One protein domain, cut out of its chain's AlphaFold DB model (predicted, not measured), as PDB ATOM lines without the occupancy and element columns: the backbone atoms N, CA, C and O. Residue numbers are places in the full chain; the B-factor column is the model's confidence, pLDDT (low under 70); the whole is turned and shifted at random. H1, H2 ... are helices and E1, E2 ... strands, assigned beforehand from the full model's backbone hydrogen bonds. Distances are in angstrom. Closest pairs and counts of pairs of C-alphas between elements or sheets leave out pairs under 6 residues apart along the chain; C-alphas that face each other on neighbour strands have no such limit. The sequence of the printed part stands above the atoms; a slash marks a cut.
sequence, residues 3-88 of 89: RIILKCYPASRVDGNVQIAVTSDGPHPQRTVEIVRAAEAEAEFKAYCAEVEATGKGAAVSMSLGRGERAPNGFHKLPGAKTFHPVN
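This is residues 3 to 88 of the 89 residues of an uncharacterized protein of Bradyrhizobium septentrionale (UniProt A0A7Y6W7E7). A strongly twisted antiparallel sheet is built round one long strand, E1, and a single helix, H1, packs on it against E1, E3, E4 and E5. E2 and E3 pair with different ends of E1 on one side, E4 runs along its other side with short E5 beyond, and the hairpin of E1 and E2 reaches one end of the long axis. The printed part has 86 residues, with one named helix and five named strands in the order E1 E2 E3 H1 E4 E5; the class is mixed, helices and strands. It is compact, with a radius of gyration of the C-alphas of 12.7 A, yet elongated, spanning 39 by 22 by 20 A.

E1, residues 3 to 14, has three antiparallel neighbours in staggered pairing. It forms a hairpin with E2, residues 17 to 20, where N 12 and O 19 are 3.0 A apart. E3, residues 31 to 35, is on the same side of E1, with N 4 and O 33 at 2.8 A. E4, residues 59 to 65, is on the other side, with N 7 and O 62 at 3.0 A. E5, residues 85 to 87, forms a hairpin with E4, with N 61 and O 85 at 2.8 A. H1, residues 38 to 54, is on the sheet; its closest C-alphas to E4 are Cys 49 and Val 61, 7.0 A. Every O i to N i+4 pair in H1 is within hydrogen-bond range.

E1 begins at C-alpha 3, (-40.800, -25.488, 0.789), and is 33.9 A long. E2 is 9.7 A, E3 12.6 A, H1 24.5 A, E4 20.1 A and E5 6.6 A, ending at C-alpha 87, (-24.809, -36.626, 13.092).

The C-alphas of Asp 15 and Val 36 are the two farthest apart, 40.9 A. The printed part has no cut; the link from E4 to E5, residues 66 to 84, is long. No printed residue is under 70 in pLDDT.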
ATOM      1  N   ARG A   3     -40.903 -24.102   0.341       93.75
ATOM      2  CA  ARG A   3     -40.800 -25.488   0.789       93.75
ATOM      3  C   ARG A   3     -39.340 -25.887   0.967       93.75
ATOM      4  O   ARG A   3     -38.547 -25.732   0.036       93.75
ATOM      5  N   ILE A   4     -39.004 -26.448   2.122       94.75
ATOM      6  CA  ILE A   4     -37.719 -27.104   2.363       94.75
ATOM      7  C   ILE A   4     -37.917 -28.601   2.578       94.75
ATOM      8  O   ILE A   4     -38.940 -29.054   3.089       94.75
ATOM      9  N   ILE A   5     -36.920 -29.362   2.156       95.62
ATOM     10  CA  ILE A   5     -36.859 -30.812   2.250       95.62
ATOM     11  C   ILE A   5     -35.658 -31.141   3.130       95.62
ATOM     12  O   ILE A   5     -34.523 -30.807   2.795       95.62
ATOM     13  N   LEU A   6     -35.925 -31.785   4.256       95.88
ATOM     14  CA  LEU A   6     -34.948 -32.299   5.201       95.88
ATOM     15  C   LEU A   6     -34.822 -33.799   4.976       95.88
ATOM     16  O   LEU A   6     -35.817 -34.527   5.000       95.88
ATOM     17  N   LYS A   7     -33.603 -34.262   4.728       95.81
ATOM     18  CA  LYS A   7     -33.328 -35.672   4.468       95.81
ATOM     19  C   LYS A   7     -32.069 -36.092   5.203       95.81
ATOM     20  O   LYS A   7     -31.134 -35.306   5.325       95.81
ATOM     21  N   CYS A   8     -32.030 -37.332   5.668       95.38
ATOM     22  CA  CYS A   8     -30.809 -37.942   6.166       95.38
ATOM     23  C   CYS A   8     -30.423 -39.165   5.334       95.38
ATOM     24  O   CYS A   8     -31.251 -39.761   4.639       95.38
ATOM     25  N   TYR A   9     -29.146 -39.511   5.412       95.31
ATOM     26  CA  TYR A   9     -28.537 -40.647   4.733       95.31
ATOM     27  C   TYR A   9     -27.663 -41.402   5.728       95.31
ATOM     28  O   TYR A   9     -27.054 -40.748   6.581       95.31
ATOM     29  N   PRO A  10     -27.554 -42.737   5.642       95.62
ATOM     30  CA  PRO A  10     -26.632 -43.483   6.486       95.62
ATOM     31  C   PRO A  10     -25.200 -43.014   6.239       95.62
ATOM     32  O   PRO A  10     -24.807 -42.786   5.088       95.62
ATOM     33  N   ALA A  11     -24.426 -42.866   7.307       94.44
ATOM     34  CA  ALA A  11     -23.047 -42.432   7.190       94.44
ATOM     35  C   ALA A  11     -22.165 -43.000   8.306       94.44
ATOM     36  O   ALA A  11     -22.623 -43.250   9.419       94.44
ATOM     37  N   SER A  12     -20.894 -43.217   7.991       92.50
ATOM     38  CA  SER A  12     -19.912 -43.820   8.894       92.50
ATOM     39  C   SER A  12     -18.526 -43.220   8.677       92.50
ATOM     40  O   SER A  12     -18.237 -42.654   7.618       92.50
ATOM     41  N   ARG A  13     -17.647 -43.346   9.682       91.00
ATOM     42  CA  ARG A  13     -16.215 -43.081   9.500       91.00
ATOM     43  C   ARG A  13     -15.517 -44.315   8.961       91.00
ATOM     44  O   ARG A  13     -15.590 -45.379   9.568       91.00
ATOM     45  N   VAL A  14     -14.790 -44.136   7.867       90.06
ATOM     46  CA  VAL A  14     -13.923 -45.151   7.268       90.06
ATOM     47  C   VAL A  14     -12.593 -44.480   6.953       90.06
ATOM     48  O   VAL A  14     -12.557 -43.467   6.257       90.06
ATOM     49  N   ASP A  15     -11.506 -44.991   7.536       87.69
ATOM     50  CA  ASP A  15     -10.138 -44.489   7.329       87.69
ATOM     51  C   ASP A  15      -9.989 -42.966   7.519       87.69
ATOM     52  O   ASP A  15      -9.343 -42.271   6.738       87.69
ATOM     53  N   GLY A  16     -10.645 -42.419   8.550       86.06
ATOM     54  CA  GLY A  16     -10.623 -40.985   8.870       86.06
ATOM     55  C   GLY A  16     -11.525 -40.106   7.994       86.06
ATOM     56  O   GLY A  16     -11.659 -38.916   8.275       86.06
ATOM     57  N   ASN A  17     -12.190 -40.678   6.988       87.56
ATOM     58  CA  ASN A  17     -13.128 -39.988   6.109       87.56
ATOM     59  C   ASN A  17     -14.579 -40.301   6.485       87.56
ATOM     60  O   ASN A  17     -14.883 -41.373   7.004       87.56
ATOM     61  N   VAL A  18     -15.489 -39.371   6.191       90.00
ATOM     62  CA  VAL A  18     -16.933 -39.593   6.331       90.00
ATOM     63  C   VAL A  18     -17.472 -40.156   5.020       90.00
ATOM     64  O   VAL A  18     -17.473 -39.468   3.999       90.00
ATOM     65  N   GLN A  19     -17.946 -41.399   5.050       91.88
ATOM     66  CA  GLN A  19     -18.618 -42.035   3.925       91.88
ATOM     67  C   GLN A  19     -20.132 -41.875   4.080       91.88
ATOM     68  O   GLN A  19     -20.681 -42.166   5.139       91.88
ATOM     69  N   ILE A  20     -20.810 -41.411   3.027       93.31
ATOM     70  CA  ILE A  20     -22.255 -41.144   3.030       93.31
ATOM     71  C   ILE A  20     -22.923 -41.993   1.948       93.31
ATOM     72  O   ILE A  20     -22.600 -41.871   0.765       93.31
ATOM     73  N   ALA A  21     -23.886 -42.828   2.337       92.69
ATOM     74  CA  ALA A  21     -24.657 -43.665   1.422       92.69
ATOM     75  C   ALA A  21     -25.871 -42.898   0.865       92.69
ATOM     76  O   ALA A  21     -27.008 -43.097   1.287       92.69
ATOM     77  N   VAL A  22     -25.639 -41.996  -0.096       90.44
ATOM     78  CA  VAL A  22     -26.673 -41.076  -0.628       90.44
ATOM     79  C   VAL A  22     -27.819 -41.753  -1.399       90.44
ATOM     80  O   VAL A  22     -28.844 -41.124  -1.663       90.44
ATOM     81  N   THR A  23     -27.656 -43.020  -1.780       89.38
ATOM     82  CA  THR A  23     -28.684 -43.835  -2.447       89.38
ATOM     83  C   THR A  23     -29.513 -44.669  -1.473       89.38
ATOM     84  O   THR A  23     -30.515 -45.247  -1.884       89.38
ATOM     85  N   SER A  24     -29.112 -44.740  -0.203       89.06
ATOM     86  CA  SER A  24     -29.808 -45.496   0.833       89.06
ATOM     87  C   SER A  24     -30.746 -44.599   1.628       89.06
ATOM     88  O   SER A  24     -30.468 -43.416   1.845       89.06
ATOM     89  N   ASP A  25     -31.844 -45.180   2.101       87.75
ATOM     90  CA  ASP A  25     -32.720 -44.500   3.043       87.75
ATOM     91  C   ASP A  25     -32.004 -44.319   4.384       87.75
ATOM     92  O   ASP A  25     -31.379 -45.240   4.919       87.75
ATOM     93  N   GLY A  26     -32.052 -43.090   4.897       87.62
ATOM     94  CA  GLY A  26     -31.474 -42.735   6.184       87.62
ATOM     95  C   GLY A  26     -32.211 -43.373   7.361       87.62
ATOM     96  O   GLY A  26     -33.321 -43.884   7.215       87.62
ATOM     97  N   PRO A  27     -31.615 -43.325   8.564       89.19
ATOM     98  CA  PRO A  27     -32.229 -43.885   9.766       89.19
ATOM     99  C   PRO A  27     -33.497 -43.149  10.224       89.19
ATOM    100  O   PRO A  27     -34.183 -43.647  11.113       89.19
ATOM    101  N   HIS A  28     -33.811 -41.998   9.623       93.19
ATOM    102  CA  HIS A  28     -35.007 -41.207   9.890       93.19
ATOM    103  C   HIS A  28     -35.685 -40.794   8.570       93.19
ATOM    104  O   HIS A  28     -34.986 -40.353   7.651       93.19
ATOM    105  N   PRO A  29     -37.020 -40.916   8.419       94.00
ATOM    106  CA  PRO A  29     -37.735 -40.492   7.216       94.00
ATOM    107  C   PRO A  29     -37.459 -39.047   6.800       94.00
ATOM    108  O   PRO A  29     -37.203 -38.163   7.619       94.00
ATOM    109  N   GLN A  30     -37.569 -38.793   5.496       94.69
ATOM    110  CA  GLN A  30     -37.546 -37.444   4.941       94.69
ATOM    111  C   GLN A  30     -38.702 -36.610   5.511       94.69
ATOM    112  O   GLN A  30     -39.839 -37.076   5.596       94.69
ATOM    113  N   ARG A  31     -38.426 -35.343   5.816       95.12
ATOM    114  CA  ARG A  31     -39.420 -34.360   6.239       95.12
ATOM    115  C   ARG A  31     -39.495 -33.223   5.230       95.12
ATOM    116  O   ARG A  31     -38.481 -32.736   4.747       95.12
ATOM    117  N   THR A  32     -40.708 -32.780   4.927       96.12
ATOM    118  CA  THR A  32     -40.944 -31.586   4.111       96.12
ATOM    119  C   THR A  32     -41.682 -30.571   4.965       96.12
ATOM    120  O   THR A  32     -42.697 -30.923   5.559       96.12
ATOM    121  N   VAL A  33     -41.189 -29.338   5.027       94.25
ATOM    122  CA  VAL A  33     -41.819 -28.253   5.792       94.25
ATOM    123  C   VAL A  33     -41.871 -26.978   4.967       94.25
ATOM    124  O   VAL A  33     -41.016 -26.727   4.114       94.25
ATOM    125  N   GLU A  34     -42.910 -26.184   5.191       94.62
ATOM    126  CA  GLU A  34     -43.069 -24.875   4.570       94.62
ATOM    127  C   GLU A  34     -42.596 -23.807   5.547       94.62
ATOM    128  O   GLU A  34     -43.005 -23.786   6.704       94.62
ATOM    129  N   ILE A  35     -41.716 -22.929   5.074       93.12
ATOM    130  CA  ILE A  35     -41.104 -21.873   5.875       93.12
ATOM    131  C   ILE A  35     -41.335 -20.509   5.228       93.12
ATOM    132  O   ILE A  35     -41.473 -20.373   4.007       93.12
ATOM    133  N   VAL A  36     -41.331 -19.461   6.037       90.25
ATOM    134  CA  VAL A  36     -41.354 -18.069   5.574       90.25
ATOM    135  C   VAL A  36     -39.959 -17.459   5.649       90.25
ATOM    136  O   VAL A  36     -39.554 -16.707   4.760       90.25
ATOM    137  N   ARG A  37     -39.207 -17.777   6.708       92.81
ATOM    138  CA  ARG A  37     -37.905 -17.169   7.014       92.81
ATOM    139  C   ARG A  37     -36.815 -18.222   7.174       92.81
ATOM    140  O   ARG A  37     -37.071 -19.348   7.578       92.81
ATOM    141  N   ALA A  38     -35.564 -17.826   6.938       91.69
ATOM    142  CA  ALA A  38     -34.414 -18.711   7.139       91.69
ATOM    143  C   ALA A  38     -34.267 -19.188   8.599       91.69
ATOM    144  O   ALA A  38     -33.820 -20.305   8.821       91.69
ATOM    145  N   ALA A  39     -34.691 -18.386   9.583       92.19
ATOM    146  CA  ALA A  39     -34.672 -18.785  10.992       92.19
ATOM    147  C   ALA A  39     -35.583 -19.995  11.285       92.19
ATOM    148  O   ALA A  39     -35.238 -20.838  12.105       92.19
ATOM    149  N   GLU A  40     -36.717 -20.111  10.586       93.25
ATOM    150  CA  GLU A  40     -37.606 -21.277  10.697       93.25
ATOM    151  C   GLU A  40     -36.944 -22.516  10.087       93.25
ATOM    152  O   GLU A  40     -36.976 -23.586  10.684       93.25
ATOM    153  N   ALA A  41     -36.254 -22.352   8.951       93.31
ATOM    154  CA  ALA A  41     -35.456 -23.419   8.344       93.31
ATOM    155  C   ALA A  41     -34.400 -23.959   9.315       93.31
ATOM    156  O   ALA A  41     -34.209 -25.164   9.426       93.31
ATOM    157  N   GLU A  42     -33.714 -23.060  10.023       94.88
ATOM    158  CA  GLU A  42     -32.694 -23.421  11.005       94.88
ATOM    159  C   GLU A  42     -33.290 -24.165  12.205       94.88
ATOM    160  O   GLU A  42     -32.712 -25.153  12.660       94.88
ATOM    161  N   ALA A  43     -34.440 -23.712  12.710       95.44
ATOM    162  CA  ALA A  43     -35.135 -24.367  13.814       95.44
ATOM    163  C   ALA A  43     -35.582 -25.787  13.434       95.44
ATOM    164  O   ALA A  43     -35.291 -26.736  14.161       95.44
ATOM    165  N   GLU A  44     -36.203 -25.944  12.263       95.81
ATOM    166  CA  GLU A  44     -36.625 -27.246  11.734       95.81
ATOM    167  C   GLU A  44     -35.436 -28.167  11.459       95.81
ATOM    168  O   GLU A  44     -35.474 -29.356  11.773       95.81
ATOM    169  N   PHE A  45     -34.338 -27.619  10.936       95.62
ATOM    170  CA  PHE A  45     -33.109 -28.373  10.720       95.62
ATOM    171  C   PHE A  45     -32.530 -28.909  12.035       95.62
ATOM    172  O   PHE A  45     -32.176 -30.085  12.118       95.62
ATOM    173  N   LYS A  46     -32.463 -28.070  13.075       95.94
ATOM    174  CA  LYS A  46     -31.990 -28.464  14.411       95.94
ATOM    175  C   LYS A  46     -32.887 -29.528  15.038       95.94
ATOM    176  O   LYS A  46     -32.369 -30.513  15.557       95.94
ATOM    177  N   ALA A  47     -34.207 -29.362  14.946       96.75
ATOM    178  CA  ALA A  47     -35.167 -30.350  15.432       96.75
ATOM    179  C   ALA A  47     -34.984 -31.698  14.721       96.75
ATOM    180  O   ALA A  47     -34.863 -32.733  15.370       96.75
ATOM    181  N   TYR A  48     -34.860 -31.682  13.393       96.38
ATOM    182  CA  TYR A  48     -34.639 -32.894  12.612       96.38
ATOM    183  C   TYR A  48     -33.299 -33.570  12.940       96.38
ATOM    184  O   TYR A  48     -33.247 -34.791  13.048       96.38
ATOM    185  N   CYS A  49     -32.226 -32.802  13.156       95.81
ATOM    186  CA  CYS A  49     -30.943 -33.362  13.590       95.81
ATOM    187  C   CYS A  49     -31.048 -34.051  14.954       95.81
ATOM    188  O   CYS A  49     -30.515 -35.144  15.095       95.81
ATOM    189  N   ALA A  50     -31.767 -33.468  15.920       96.12
ATOM    190  CA  ALA A  50     -31.976 -34.082  17.234       96.12
ATOM    191  C   ALA A  50     -32.779 -35.395  17.142       96.12
ATOM    192  O   ALA A  50     -32.491 -36.362  17.842       96.12
ATOM    193  N   GLU A  51     -33.763 -35.461  16.244       95.31
ATOM    194  CA  GLU A  51     -34.509 -36.696  15.988       95.31
ATOM    195  C   GLU A  51     -33.639 -37.774  15.327       95.31
ATOM    196  O   GLU A  51     -33.703 -38.938  15.715       95.31
ATOM    197  N   VAL A  52     -32.786 -37.392  14.369       94.56
ATOM    198  CA  VAL A  52     -31.783 -38.293  13.778       94.56
ATOM    199  C   VAL A  52     -30.787 -38.755  14.844       94.56
ATOM    200  O   VAL A  52     -30.454 -39.940  14.894       94.56
ATOM    201  N   GLU A  53     -30.350 -37.857  15.725       95.50
ATOM    202  CA  GLU A  53     -29.432 -38.154  16.823       95.50
ATOM    203  C   GLU A  53     -30.019 -39.209  17.771       95.50
ATOM    204  O   GLU A  53     -29.344 -40.189  18.094       95.50
ATOM    205  N   ALA A  54     -31.306 -39.082  18.109       95.00
ATOM    206  CA  ALA A  54     -32.040 -40.028  18.948       95.00
ATOM    207  C   ALA A  54     -32.124 -41.451  18.360       95.00
ATOM    208  O   ALA A  54     -32.358 -42.406  19.100       95.00
ATOM    209  N   THR A  55     -31.897 -41.630  17.051       93.44
ATOM    210  CA  THR A  55     -31.831 -42.971  16.439       93.44
ATOM    211  C   THR A  55     -30.562 -43.744  16.812       93.44
ATOM    212  O   THR A  55     -30.502 -44.955  16.590       93.44
ATOM    213  N   GLY A  56     -29.532 -43.062  17.333       92.56
ATOM    214  CA  GLY A  56     -28.234 -43.642  17.690       92.56
ATOM    215  C   GLY A  56     -27.408 -44.149  16.502       92.56
ATOM    216  O   GLY A  56     -26.361 -44.762  16.697       92.56
ATOM    217  N   LYS A  57     -27.866 -43.925  15.264       92.81
ATOM    218  CA  LYS A  57     -27.193 -44.364  14.039       92.81
ATOM    219  C   LYS A  57     -26.425 -43.204  13.417       92.81
ATOM    220  O   LYS A  57     -26.933 -42.085  13.373       92.81
ATOM    221  N   GLY A  58     -25.232 -43.494  12.901       93.81
ATOM    222  CA  GLY A  58     -24.445 -42.536  12.128       93.81
ATOM    223  C   GLY A  58     -25.181 -42.124  10.856       93.81
ATOM    224  O   GLY A  58     -25.620 -42.968  10.065       93.81
ATOM    225  N   ALA A  59     -25.354 -40.820  10.674       95.62
ATOM    226  CA  ALA A  59     -26.107 -40.268   9.563       95.62
ATOM    227  C   ALA A  59     -25.580 -38.905   9.137       95.62
ATOM    228  O   ALA A  59     -25.030 -38.145   9.926       95.62
ATOM    229  N   ALA A  60     -25.795 -38.567   7.874       95.62
ATOM    230  CA  ALA A  60     -25.531 -37.241   7.351       95.62
ATOM    231  C   ALA A  60     -26.854 -36.593   6.931       95.62
ATOM    232  O   ALA A  60     -27.603 -37.155   6.132       95.62
ATOM    233  N   VAL A  61     -27.148 -35.421   7.483       96.38
ATOM    234  CA  VAL A  61     -28.382 -34.665   7.259       96.38
ATOM    235  C   VAL A  61     -28.145 -33.586   6.207       96.38
ATOM    236  O   VAL A  61     -27.125 -32.898   6.225       96.38
ATOM    237  N   SER A  62     -29.085 -33.401   5.289       95.62
ATOM    238  CA  SER A  62     -29.085 -32.300   4.329       95.62
ATOM    239  C   SER A  62     -30.434 -31.594   4.284       95.62
ATOM    240  O   SER A  62     -31.472 -32.130   4.682       95.62
ATOM    241  N   MET A  63     -30.394 -30.363   3.787       95.19
ATOM    242  CA  MET A  63     -31.550 -29.509   3.581       95.19
ATOM    243  C   MET A  63     -31.523 -28.961   2.158       95.19
ATOM    244  O   MET A  63     -30.536 -28.372   1.724       95.19
ATOM    245  N   SER A  64     -32.619 -29.125   1.429       93.38
ATOM    246  CA  SER A  64     -32.770 -28.609   0.070       93.38
ATOM    247  C   SER A  64     -34.084 -27.858  -0.094       93.38
ATOM    248  O   SER A  64     -35.000 -27.976   0.715       93.38
ATOM    249  N   LEU A  65     -34.161 -27.026  -1.128       93.94
ATOM    250  CA  LEU A  65     -35.391 -26.332  -1.489       93.94
ATOM    251  C   LEU A  65     -36.262 -27.244  -2.355       93.94
ATOM    252  O   LEU A  65     -35.751 -28.061  -3.126       93.94
ATOM    253  N   GLY A  66     -37.576 -27.054  -2.279       91.00
ATOM    254  CA  GLY A  66     -38.499 -27.604  -3.264       91.00
ATOM    255  C   GLY A  66     -38.131 -27.166  -4.687       91.00
ATOM    256  O   GLY A  66     -37.512 -26.124  -4.914       91.00
ATOM    257  N   ARG A  67     -38.499 -27.975  -5.683       90.00
ATOM    258  CA  ARG A  67     -38.189 -27.671  -7.085       90.00
ATOM    259  C   ARG A  67     -38.849 -26.353  -7.505       90.00
ATOM    260  O   ARG A  67     -40.067 -26.240  -7.460       90.00
ATOM    261  N   GLY A  68     -38.042 -25.402  -7.976       89.06
ATOM    262  CA  GLY A  68     -38.513 -24.088  -8.435       89.06
ATOM    263  C   GLY A  68     -38.749 -23.071  -7.314       89.06
ATOM    264  O   GLY A  68     -39.123 -21.936  -7.597       89.06
ATOM    265  N   GLU A  69     -38.502 -23.448  -6.061       90.69
ATOM    266  CA  GLU A  69     -38.656 -22.563  -4.913       90.69
ATOM    267  C   GLU A  69     -37.502 -21.563  -4.794       90.69
ATOM    268  O   GLU A  69     -36.340 -21.868  -5.082       90.69
ATOM    269  N   ARG A  70     -37.813 -20.363  -4.297       88.25
ATOM    270  CA  ARG A  70     -36.805 -19.340  -4.003       88.25
ATOM    271  C   ARG A  70     -36.343 -19.455  -2.555       88.25
ATOM    272  O   ARG A  70     -37.157 -19.455  -1.633       88.25
ATOM    273  N   ALA A  71     -35.027 -19.481  -2.360       87.50
ATOM    274  CA  ALA A  71     -34.425 -19.482  -1.034       87.50
ATOM    275  C   ALA A  71     -34.756 -18.178  -0.281       87.50
ATOM    276  O   ALA A  71     -34.560 -17.096  -0.851       87.50
ATOM    277  N   PRO A  72     -35.187 -18.232   0.992       89.69
ATOM    278  CA  PRO A  72     -35.238 -17.039   1.820       89.69
ATOM    279  C   PRO A  72     -33.821 -16.504   2.068       89.69
ATOM    280  O   PRO A  72     -32.830 -17.242   2.048       89.69
ATOM    281  N   ASN A  73     -33.714 -15.199   2.325       90.44
ATOM    282  CA  ASN A  73     -32.427 -14.554   2.578       90.44
ATOM    283  C   ASN A  73     -31.698 -15.234   3.748       90.44
ATOM    284  O   ASN A  73     -32.252 -15.376   4.834       90.44
ATOM    285  N   GLY A  74     -30.447 -15.640   3.518       88.69
ATOM    286  CA  GLY A  74     -29.614 -16.314   4.520       88.69
ATOM    287  C   GLY A  74     -29.690 -17.846   4.522       88.69
ATOM    288  O   GLY A  74     -28.811 -18.461   5.112       88.69
ATOM    289  N   PHE A  75     -30.630 -18.471   3.801       91.62
ATOM    290  CA  PHE A  75     -30.797 -19.936   3.770       91.62
ATOM    291  C   PHE A  75     -29.508 -20.696   3.419       91.62
ATOM    292  O   PHE A  75     -29.112 -21.622   4.114       91.62
ATOM    293  N   HIS A  76     -28.790 -20.263   2.383       90.31
ATOM    294  CA  HIS A  76     -27.556 -20.923   1.939       90.31
ATOM    295  C   HIS A  76     -26.366 -20.781   2.907       90.31
ATOM    296  O   HIS A  76     -25.290 -21.306   2.621       90.31
ATOM    297  N   LYS A  77     -26.517 -20.032   4.005       90.88
ATOM    298  CA  LYS A  77     -25.526 -19.955   5.087       90.88
ATOM    299  C   LYS A  77     -25.804 -20.974   6.198       90.88
ATOM    300  O   LYS A  77     -24.961 -21.131   7.073       90.88
ATOM    301  N   LEU A  78     -26.963 -21.634   6.172       90.88
ATOM    302  CA  LEU A  78     -27.356 -22.603   7.187       90.88
ATOM    303  C   LEU A  78     -26.601 -23.933   7.014       90.88
ATOM    304  O   LEU A  78     -26.293 -24.324   5.879       90.88
ATOM    305  N   PRO A  79     -26.333 -24.657   8.116       87.88
ATOM    306  CA  PRO A  79     -25.845 -26.032   8.058       87.88
ATOM    307  C   PRO A  79     -26.792 -26.917   7.235       87.88
ATOM    308  O   PRO A  79     -27.998 -26.685   7.204       87.88
ATOM    309  N   GLY A  80     -26.253 -27.905   6.519       88.12
ATOM    310  CA  GLY A  80     -27.072 -28.807   5.702       88.12
ATOM    311  C   GLY A  80     -27.530 -28.238   4.352       88.12
ATOM    312  O   GLY A  80     -27.909 -29.014   3.480       88.12
ATOM    313  N   ALA A  81     -27.485 -26.912   4.145       89.38
ATOM    314  CA  ALA A  81     -28.023 -26.256   2.942       89.38
ATOM    315  C   ALA A  81     -27.093 -26.299   1.713       89.38
ATOM    316  O   ALA A  81     -27.543 -26.109   0.582       89.38
ATOM    317  N   LYS A  82     -25.784 -26.485   1.926       86.31
ATOM    318  CA  LYS A  82     -24.763 -26.608   0.861       86.31
ATOM    319  C   LYS A  82     -23.992 -27.921   0.914       86.31
ATOM    320  O   LYS A  82     -23.483 -28.377  -0.103       86.31
ATOM    321  N   THR A  83     -23.865 -28.487   2.105       89.19
ATOM    322  CA  THR A  83     -23.091 -29.691   2.395       89.19
ATOM    323  C   THR A  83     -23.879 -30.553   3.365       89.19
ATOM    324  O   THR A  83     -24.815 -30.076   4.006       89.19
ATOM    325  N   PHE A  84     -23.495 -31.818   3.491       92.00
ATOM    326  CA  PHE A  84     -24.067 -32.695   4.501       92.00
ATOM    327  C   PHE A  84     -23.576 -32.313   5.900       92.00
ATOM    328  O   PHE A  84     -22.401 -31.995   6.095       92.00
ATOM    329  N   HIS A  85     -24.482 -32.359   6.869       94.06
ATOM    330  CA  HIS A  85     -24.192 -32.184   8.281       94.06
ATOM    331  C   HIS A  85     -24.090 -33.561   8.952       94.06
ATOM    332  O   HIS A  85     -25.083 -34.289   8.966       94.06
ATOM    333  N   PRO A  86     -22.916 -33.954   9.463       92.44
ATOM    334  CA  PRO A  86     -22.753 -35.236  10.135       92.44
ATOM    335  C   PRO A  86     -23.467 -35.238  11.496       92.44
ATOM    336  O   PRO A  86     -23.377 -34.270  12.245       92.44
ATOM    337  N   VAL A  87     -24.131 -36.345  11.820       93.44
ATOM    338  CA  VAL A  87     -24.809 -36.626  13.092       93.44
ATOM    339  C   VAL A  87     -24.408 -38.037  13.524       93.44
ATOM    340  O   VAL A  87     -24.552 -38.977  12.745       93.44
ATOM    341  N   ASN A  88     -23.900 -38.200  14.749       90.31
ATOM    342  CA  ASN A  88     -23.421 -39.490  15.277       90.31
ATOM    343  C   ASN A  88     -22.307 -40.169  14.440       90.31
ATOM    344  O   ASN A  88     -22.292 -41.395  14.327       90.31
TER     345      ASN A  88